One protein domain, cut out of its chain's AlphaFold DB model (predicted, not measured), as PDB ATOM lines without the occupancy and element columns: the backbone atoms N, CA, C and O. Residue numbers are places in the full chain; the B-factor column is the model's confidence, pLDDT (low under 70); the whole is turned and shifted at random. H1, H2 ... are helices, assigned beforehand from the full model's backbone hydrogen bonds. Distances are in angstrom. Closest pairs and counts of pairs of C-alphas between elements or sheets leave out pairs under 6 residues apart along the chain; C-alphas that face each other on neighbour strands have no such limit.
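What this domain is: This is residues 292 to 358 of the 358 residues of an uncharacterized protein of Polysphondylium pallidum (strain ATCC 26659 / Pp 5 / PN500) (UniProt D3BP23). A helical hairpin, H1 and H2 side by side, makes one end of this elongated domain; H3 lies in the middle, near H2, and the short H4 lies at the other end, touching no helix. Residues 344 to 350, of which 348 to 350 belong to H4, stick out. The printed part has 67 residues, with four named helices in the order H1, H2, H3, H4 and no named strand: its class is all helix. It is compact, with a radius of gyration of the C-alphas of 11.9 A, and spans 32 by 20 by 17 A.

How they stand to each other: H1, residues 292 to 301, touches H2, residues 305 to 314; their closest C-alphas, of Ala 299 and Val 308, are 5.9 A apart. This hairpin has a shallow tilt of 13 degrees, opposite ways. H3, residues 328 to 337, is close to H2 but not clearly touching it: their closest C-alphas, of Leu 305 and Met 330, are 6.0 A apart. H2 and H3 run the same way at a shallow tilt of 25 degrees. H1 and H3 are only just apart, their closest C-alphas 8.3 A from each other. H4, residues 348 to 354, is apart from H1, H2 and H3. In H1, H2, H3 and H4 every O i to N i+4 pair is within hydrogen-bond range.

Where its parts are: H1 begins at C-alpha 292, (-55.436, 15.497, -6.464), and is 14.3 A long. H2 is 14.1 A long. H3, also 14.3 A, begins at C-alpha 328, (-40.724, 33.120, -4.780). H4, 10.3 A, ends at C-alpha 354, (-38.749, 37.094, 2.671).

The domain as a whole: The C-alphas farthest apart, of Pro 292 and Arg 356, are 33.6 A apart. The printed part has no cut. The link from H2 to H3, residues 315 to 327, is long. Residues 339 to 358 have pLDDT under 70.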
ATOM      1  N   PRO A 292     -55.805  14.088  -6.309       93.50
ATOM      2  CA  PRO A 292     -55.436  15.497  -6.464       93.50
ATOM      3  C   PRO A 292     -54.070  15.840  -5.856       93.50
ATOM      4  O   PRO A 292     -53.375  16.719  -6.358       93.50
ATOM      5  N   LYS A 293     -53.625  15.098  -4.832       93.19
ATOM      6  CA  LYS A 293     -52.321  15.310  -4.183       93.19
ATOM      7  C   LYS A 293     -51.149  15.194  -5.166       93.19
ATOM      8  O   LYS A 293     -50.302  16.081  -5.209       93.19
ATOM      9  N   LYS A 294     -51.126  14.146  -6.002       92.56
ATOM     10  CA  LYS A 294     -50.058  13.955  -7.001       92.56
ATOM     11  C   LYS A 294     -50.078  15.063  -8.059       92.56
ATOM     12  O   LYS A 294     -49.020  15.515  -8.484       92.56
ATOM     13  N   LEU A 295     -51.269  15.515  -8.463       95.19
ATOM     14  CA  LEU A 295     -51.422  16.616  -9.416       95.19
ATOM     15  C   LEU A 295     -50.862  17.920  -8.834       95.19
ATOM     16  O   LEU A 295     -50.056  18.577  -9.485       95.19
ATOM     17  N   MET A 296     -51.214  18.237  -7.584       93.69
ATOM     18  CA  MET A 296     -50.726  19.418  -6.867       93.69
ATOM     19  C   MET A 296     -49.197  19.409  -6.732       93.69
ATOM     20  O   MET A 296     -48.537  20.406  -7.026       93.69
ATOM     21  N   GLU A 297     -48.611  18.275  -6.339       92.38
ATOM     22  CA  GLU A 297     -47.156  18.120  -6.235       92.38
ATOM     23  C   GLU A 297     -46.451  18.333  -7.583       92.38
ATOM     24  O   GLU A 297     -45.435  19.030  -7.642       92.38
ATOM     25  N   THR A 298     -46.975  17.765  -8.672       93.69
ATOM     26  CA  THR A 298     -46.383  17.929 -10.009       93.69
ATOM     27  C   THR A 298     -46.554  19.358 -10.531       93.69
ATOM     28  O   THR A 298     -45.583  19.937 -11.011       93.69
ATOM     29  N   ALA A 299     -47.726  19.978 -10.362       94.44
ATOM     30  CA  ALA A 299     -47.963  21.382 -10.715       94.44
ATOM     31  C   ALA A 299     -47.004  22.334  -9.975       94.44
ATOM     32  O   ALA A 299     -46.460  23.276 -10.558       94.44
ATOM     33  N   THR A 300     -46.739  22.031  -8.702       91.75
ATOM     34  CA  THR A 300     -45.789  22.761  -7.854       91.75
ATOM     35  C   THR A 300     -44.351  22.592  -8.342       91.75
ATOM     36  O   THR A 300     -43.635  23.581  -8.481       91.75
ATOM     37  N   LYS A 301     -43.929  21.364  -8.683       91.81
ATOM     38  CA  LYS A 301     -42.608  21.097  -9.291       91.81
ATOM     39  C   LYS A 301     -42.433  21.813 -10.632       91.81
ATOM     40  O   LYS A 301     -41.352  22.321 -10.913       91.81
ATOM     41  N   ASN A 302     -43.505  21.904 -11.416       92.25
ATOM     42  CA  ASN A 302     -43.536  22.634 -12.682       92.25
ATOM     43  C   ASN A 302     -43.569  24.161 -12.501       92.25
ATOM     44  O   ASN A 302     -43.524  24.890 -13.493       92.25
ATOM     45  N   ASN A 303     -43.636  24.658 -11.259       92.69
ATOM     46  CA  ASN A 303     -43.733  26.080 -10.929       92.69
ATOM     47  C   ASN A 303     -44.907  26.798 -11.620       92.69
ATOM     48  O   ASN A 303     -44.854  28.003 -11.874       92.69
ATOM     49  N   ASN A 304     -45.999  26.077 -11.891       94.56
ATOM     50  CA  ASN A 304     -47.180  26.625 -12.550       94.56
ATOM     51  C   ASN A 304     -48.210  27.099 -11.523       94.56
ATOM     52  O   ASN A 304     -49.076  26.346 -11.079       94.56
ATOM     53  N   LEU A 305     -48.110  28.375 -11.145       93.19
ATOM     54  CA  LEU A 305     -49.000  28.983 -10.155       93.19
ATOM     55  C   LEU A 305     -50.472  28.969 -10.576       93.19
ATOM     56  O   LEU A 305     -51.329  28.794  -9.717       93.19
ATOM     57  N   GLY A 306     -50.773  29.123 -11.868       95.69
ATOM     58  CA  GLY A 306     -52.153  29.047 -12.357       95.69
ATOM     59  C   GLY A 306     -52.759  27.665 -12.117       95.69
ATOM     60  O   GLY A 306     -53.865  27.553 -11.601       95.69
ATOM     61  N   MET A 307     -51.988  26.614 -12.398       96.56
ATOM     62  CA  MET A 307     -52.398  25.230 -12.160       96.56
ATOM     63  C   MET A 307     -52.542  24.904 -10.673       96.56
ATOM     64  O   MET A 307     -53.513  24.265 -10.283       96.56
ATOM     65  N   VAL A 308     -51.620  25.386  -9.834       94.75
ATOM     66  CA  VAL A 308     -51.708  25.234  -8.373       94.75
ATOM     67  C   VAL A 308     -52.961  25.912  -7.818       94.75
ATOM     68  O   VAL A 308     -53.696  25.283  -7.062       94.75
ATOM     69  N   LYS A 309     -53.240  27.157  -8.223       93.56
ATOM     70  CA  LYS A 309     -54.454  27.883  -7.817       93.56
ATOM     71  C   LYS A 309     -55.717  27.137  -8.229       93.56
ATOM     72  O   LYS A 309     -56.568  26.870  -7.391       93.56
ATOM     73  N   TRP A 310     -55.786  26.719  -9.492       96.00
ATOM     74  CA  TRP A 310     -56.950  26.006 -10.003       96.00
ATOM     75  C   TRP A 310     -57.185  24.689  -9.249       96.00
ATOM     76  O   TRP A 310     -58.306  24.407  -8.837       96.00
ATOM     77  N   LEU A 311     -56.131  23.901  -9.000       95.19
ATOM     78  CA  LEU A 311     -56.238  22.666  -8.214       95.19
ATOM     79  C   LEU A 311     -56.652  22.937  -6.760       95.19
ATOM     80  O   LEU A 311     -57.403  22.142  -6.200       95.19
ATOM     81  N   ALA A 312     -56.194  24.035  -6.155       92.06
ATOM     82  CA  ALA A 312     -56.575  24.423  -4.798       92.06
ATOM     83  C   ALA A 312     -58.058  24.801  -4.679       92.06
ATOM     84  O   ALA A 312     -58.696  24.484  -3.680       92.06
ATOM     85  N   GLU A 313     -58.601  25.444  -5.710       92.69
ATOM     86  CA  GLU A 313     -60.002  25.870  -5.778       92.69
ATOM     87  C   GLU A 313     -60.955  24.715  -6.130       92.69
ATOM     88  O   GLU A 313     -62.111  24.724  -5.715       92.69
ATOM     89  N   ASN A 314     -60.476  23.706  -6.868       92.88
ATOM     90  CA  ASN A 314     -61.310  22.643  -7.446       92.88
ATOM     91  C   ASN A 314     -61.064  21.250  -6.840       92.88
ATOM     92  O   ASN A 314     -61.574  20.247  -7.342       92.88
ATOM     93  N   THR A 315     -60.268  21.146  -5.774       91.69
ATOM     94  CA  THR A 315     -60.006  19.874  -5.084       91.69
ATOM     95  C   THR A 315     -60.003  20.046  -3.567       91.69
ATOM     96  O   THR A 315     -60.004  21.155  -3.045       91.69
ATOM     97  N   SER A 316     -59.942  18.936  -2.828       88.75
ATOM     98  CA  SER A 316     -59.780  18.965  -1.369       88.75
ATOM     99  C   SER A 316     -58.386  19.421  -0.904       88.75
ATOM    100  O   SER A 316     -58.159  19.544   0.298       88.75
ATOM    101  N   ILE A 317     -57.424  19.602  -1.817       88.56
ATOM    102  CA  ILE A 317     -56.038  19.964  -1.499       88.56
ATOM    103  C   ILE A 317     -55.855  21.463  -1.706       88.56
ATOM    104  O   ILE A 317     -55.604  21.903  -2.819       88.56
ATOM    105  N   GLN A 318     -55.929  22.242  -0.628       84.50
ATOM    106  CA  GLN A 318     -55.826  23.706  -0.700       84.50
ATOM    107  C   GLN A 318     -54.397  24.211  -0.962       84.50
ATOM    108  O   GLN A 318     -54.212  25.273  -1.548       84.50
ATOM    109  N   TYR A 319     -53.374  23.463  -0.535       83.62
ATOM    110  CA  TYR A 319     -51.972  23.880  -0.632       83.62
ATOM    111  C   TYR A 319     -51.058  22.688  -0.932       83.62
ATOM    112  O   TYR A 319     -51.356  21.571  -0.504       83.62
ATOM    113  N   PRO A 320     -49.920  22.898  -1.619       82.19
ATOM    114  CA  PRO A 320     -48.911  21.860  -1.771       82.19
ATOM    115  C   PRO A 320     -48.175  21.577  -0.453       82.19
ATOM    116  O   PRO A 320     -47.764  22.498   0.254       82.19
ATOM    117  N   ASP A 321     -47.942  20.294  -0.163       77.88
ATOM    118  CA  ASP A 321     -47.215  19.850   1.039       77.88
ATOM    119  C   ASP A 321     -45.723  20.237   1.001       77.88
ATOM    120  O   ASP A 321     -45.123  20.520   2.038       77.88
ATOM    121  N   ASN A 322     -45.106  20.248  -0.189       72.62
ATOM    122  CA  ASN A 322     -43.680  20.525  -0.375       72.62
ATOM    123  C   ASN A 322     -43.477  21.756  -1.264       72.62
ATOM    124  O   ASN A 322     -43.858  21.754  -2.431       72.62
ATOM    125  N   HIS A 323     -42.811  22.773  -0.717       71.94
ATOM    126  CA  HIS A 323     -42.516  24.040  -1.388       71.94
ATOM    127  C   HIS A 323     -41.011  24.330  -1.530       71.94
ATOM    128  O   HIS A 323     -40.608  25.464  -1.787       71.94
ATOM    129  N   GLN A 324     -40.157  23.311  -1.376       71.56
ATOM    130  CA  GLN A 324     -38.699  23.443  -1.487       71.56
ATOM    131  C   GLN A 324     -38.241  23.901  -2.883       71.56
ATOM    132  O   GLN A 324     -37.215  24.567  -3.000       71.56
ATOM    133  N   TYR A 325     -39.002  23.555  -3.924       70.00
ATOM    134  CA  TYR A 325     -38.682  23.834  -5.330       70.00
ATOM    135  C   TYR A 325     -39.567  24.930  -5.954       70.00
ATOM    136  O   TYR A 325     -39.505  25.157  -7.163       70.00
ATOM    137  N   CYS A 326     -40.381  25.605  -5.134       81.12
ATOM    138  CA  CYS A 326     -41.257  26.690  -5.563       81.12
ATOM    139  C   CYS A 326     -40.481  27.970  -5.884       81.12
ATOM    140  O   CYS A 326     -39.554  28.357  -5.170       81.12
ATOM    141  N   CYS A 327     -40.938  28.702  -6.896       81.62
ATOM    142  CA  CYS A 327     -40.518  30.076  -7.134       81.62
ATOM    143  C   CYS A 327     -41.030  31.011  -6.023       81.62
ATOM    144  O   CYS A 327     -42.048  30.746  -5.378       81.62
ATOM    145  N   ASN A 328     -40.363  32.154  -5.827       84.25
ATOM    146  CA  ASN A 328     -40.724  33.120  -4.780       84.25
ATOM    147  C   ASN A 328     -42.183  33.591  -4.873       84.25
ATOM    148  O   ASN A 328     -42.819  33.809  -3.848       84.25
ATOM    149  N   VAL A 329     -42.726  33.712  -6.089       84.94
ATOM    150  CA  VAL A 329     -44.120  34.125  -6.317       84.94
ATOM    151  C   VAL A 329     -45.100  33.069  -5.796       84.94
ATOM    152  O   VAL A 329     -46.079  33.410  -5.139       84.94
ATOM    153  N   MET A 330     -44.821  31.786  -6.032       85.44
ATOM    154  CA  MET A 330     -45.640  30.689  -5.518       85.44
ATOM    155  C   MET A 330     -45.509  30.557  -4.001       85.44
ATOM    156  O   MET A 330     -46.515  30.398  -3.321       85.44
ATOM    157  N   ILE A 331     -44.295  30.704  -3.460       83.19
ATOM    158  CA  ILE A 331     -44.057  30.732  -2.010       83.19
ATOM    159  C   ILE A 331     -44.867  31.858  -1.357       83.19
ATOM    160  O   ILE A 331     -45.549  31.623  -0.363       83.19
ATOM    161  N   LYS A 332     -44.826  33.062  -1.938       83.06
ATOM    162  CA  LYS A 332     -45.602  34.213  -1.473       83.06
ATOM    163  C   LYS A 332     -47.098  33.902  -1.473       83.06
ATOM    164  O   LYS A 332     -47.729  34.042  -0.432       83.06
ATOM    165  N   TRP A 333     -47.630  33.394  -2.586       86.50
ATOM    166  CA  TRP A 333     -49.043  33.022  -2.677       86.50
ATOM    167  C   TRP A 333     -49.443  31.969  -1.628       86.50
ATOM    168  O   TRP A 333     -50.459  32.143  -0.961       86.50
ATOM    169  N   ILE A 334     -48.629  30.925  -1.413       82.38
ATOM    170  CA  ILE A 334     -48.886  29.906  -0.380       82.38
ATOM    171  C   ILE A 334     -48.946  30.550   1.012       82.38
ATOM    172  O   ILE A 334     -49.872  30.275   1.767       82.38
ATOM    173  N   PHE A 335     -47.984  31.410   1.364       79.19
ATOM    174  CA  PHE A 335     -47.942  32.051   2.685       79.19
ATOM    175  C   PHE A 335     -49.067  33.063   2.917       79.19
ATOM    176  O   PHE A 335     -49.506  33.214   4.052       79.19
ATOM    177  N   GLU A 336     -49.513  33.761   1.874       81.44
ATOM    178  CA  GLU A 336     -50.626  34.711   1.965       81.44
ATOM    179  C   GLU A 336     -51.973  34.009   2.164       81.44
ATOM    180  O   GLU A 336     -52.844  34.552   2.835       81.44
ATOM    181  N   ASN A 337     -52.142  32.808   1.600       76.69
ATOM    182  CA  ASN A 337     -53.428  32.109   1.601       76.69
ATOM    183  C   ASN A 337     -53.535  31.050   2.707       76.69
ATOM    184  O   ASN A 337     -54.627  30.799   3.209       76.69
ATOM    185  N   ARG A 338     -52.417  30.477   3.167       75.69
ATOM    186  CA  ARG A 338     -52.384  29.526   4.285       75.69
ATOM    187  C   ARG A 338     -52.534  30.263   5.622       75.69
ATOM    188  O   ARG A 338     -51.562  30.467   6.348       75.69
ATOM    189  N   VAL A 339     -53.756  30.689   5.930       58.06
ATOM    190  CA  VAL A 339     -54.135  31.203   7.249       58.06
ATOM    191  C   VAL A 339     -53.943  30.062   8.256       58.06
ATOM    192  O   VAL A 339     -54.621  29.046   8.181       58.06
ATOM    193  N   GLU A 340     -52.966  30.233   9.146       54.88
ATOM    194  CA  GLU A 340     -52.626  29.363  10.283       54.88
ATOM    195  C   GLU A 340     -51.986  27.990   9.969       54.88
ATOM    196  O   GLU A 340     -52.627  27.007   9.613       54.88
ATOM    197  N   ILE A 341     -50.662  27.931  10.171       43.25
ATOM    198  CA  ILE A 341     -49.867  26.926  10.918       43.25
ATOM    199  C   ILE A 341     -48.447  26.934  10.331       43.25
ATOM    200  O   ILE A 341     -48.217  26.623   9.161       43.25
ATOM    201  N   TYR A 342     -47.476  27.291  11.174       51.84
ATOM    202  CA  TYR A 342     -46.046  27.228  10.877       51.84
ATOM    203  C   TYR A 342     -45.658  25.832  10.342       51.84
ATOM    204  O   TYR A 342     -45.808  24.847  11.070       51.84
ATOM    205  N   PRO A 343     -45.121  25.699   9.113       45.28
ATOM    206  CA  PRO A 343     -44.610  24.416   8.653       45.28
ATOM    207  C   PRO A 343     -43.362  24.038   9.464       45.28
ATOM    208  O   PRO A 343     -42.376  24.781   9.493       45.28
ATOM    209  N   LYS A 344     -43.386  22.866  10.116       43.34
ATOM    210  CA  LYS A 344     -42.190  22.253  10.716       43.34
ATOM    211  C   LYS A 344     -41.109  22.139   9.633       43.34
ATOM    212  O   LYS A 344     -41.269  21.369   8.693       43.34
ATOM    213  N   GLY A 345     -40.028  22.913   9.767       51.16
ATOM    214  CA  GLY A 345     -38.856  22.843   8.885       51.16
ATOM    215  C   GLY A 345     -38.317  24.179   8.363       51.16
ATOM    216  O   GLY A 345     -37.220  24.196   7.813       51.16
ATOM    217  N   TYR A 346     -39.019  25.302   8.551       48.78
ATOM    218  CA  TYR A 346     -38.492  26.631   8.204       48.78
ATOM    219  C   TYR A 346     -38.107  27.413   9.459       48.78
ATOM    220  O   TYR A 346     -38.917  27.589  10.368       48.78
ATOM    221  N   SER A 347     -36.869  27.913   9.505       52.41
ATOM    222  CA  SER A 347     -36.456  28.838  10.557       52.41
ATOM    223  C   SER A 347     -37.229  30.151  10.408       52.41
ATOM    224  O   SER A 347     -37.385  30.691   9.309       52.41
ATOM    225  N   GLN A 348     -37.682  30.697  11.535       48.91
ATOM    226  CA  GLN A 348     -38.354  31.998  11.649       48.91
ATOM    227  C   GLN A 348     -37.586  33.120  10.911       48.91
ATOM    228  O   GLN A 348     -38.180  34.060  10.385       48.91
ATOM    229  N   GLN A 349     -36.262  32.970  10.782       50.12
ATOM    230  CA  GLN A 349     -35.365  33.864  10.052       50.12
ATOM    231  C   GLN A 349     -35.620  33.924   8.538       50.12
ATOM    232  O   GLN A 349     -35.538  35.009   7.971       50.12
ATOM    233  N   ARG A 350     -35.957  32.816   7.865       53.81
ATOM    234  CA  ARG A 350     -36.178  32.824   6.404       53.81
ATOM    235  C   ARG A 350     -37.522  33.461   6.036       53.81
ATOM    236  O   ARG A 350     -37.609  34.165   5.035       53.81
ATOM    237  N   TYR A 351     -38.533  33.293   6.892       53.56
ATOM    238  CA  TYR A 351     -39.810  34.011   6.804       53.56
ATOM    239  C   TYR A 351     -39.614  35.522   6.981       53.56
ATOM    240  O   TYR A 351     -40.063  36.301   6.145       53.56
ATOM    241  N   LEU A 352     -38.874  35.933   8.017       54.75
ATOM    242  CA  LEU A 352     -38.546  37.341   8.262       54.75
ATOM    243  C   LEU A 352     -37.664  37.947   7.165       54.75
ATOM    244  O   LEU A 352     -37.807  39.127   6.869       54.75
ATOM    245  N   GLN A 353     -36.779  37.161   6.544       55.78
ATOM    246  CA  GLN A 353     -36.030  37.609   5.374       55.78
ATOM    247  C   GLN A 353     -36.976  37.867   4.207       55.78
ATOM    248  O   GLN A 353     -36.994  38.986   3.723       55.78
ATOM    249  N   ILE A 354     -37.820  36.912   3.804       56.53
ATOM    250  CA  ILE A 354     -38.749  37.094   2.671       56.53
ATOM    251  C   ILE A 354     -39.720  38.265   2.908       56.53
ATOM    252  O   ILE A 354     -39.970  39.036   1.987       56.53
ATOM    253  N   LYS A 355     -40.195  38.458   4.147       51.47
ATOM    254  CA  LYS A 355     -41.025  39.611   4.536       51.47
ATOM    255  C   LYS A 355     -40.288  40.956   4.544       51.47
ATOM    256  O   LYS A 355     -40.960  41.966   4.629       51.47
ATOM    257  N   ARG A 356     -38.950  40.970   4.532       47.44
ATOM    258  CA  ARG A 356     -38.112  42.186   4.483       47.44
ATOM    259  C   ARG A 356     -37.725  42.607   3.060       47.44
ATOM    260  O   ARG A 356     -37.191  43.695   2.896       47.44
ATOM    261  N   TRP A 357     -37.937  41.754   2.055       47.78
ATOM    262  CA  TRP A 357     -37.705  42.090   0.637       47.78
ATOM    263  C   TRP A 357     -38.923  42.756  -0.033       47.78
ATOM    264  O   TRP A 357     -38.873  43.061  -1.223       47.78
ATOM    265  N   PHE A 358     -39.994  42.978   0.730       47.62
ATOM    266  CA  PHE A 358     -41.214  43.703   0.379       47.62
ATOM    267  C   PHE A 358     -41.602  44.582   1.569       47.62
ATOM    268  O   PHE A 358     -42.390  45.525   1.349       47.62
TER     269      PHE A 358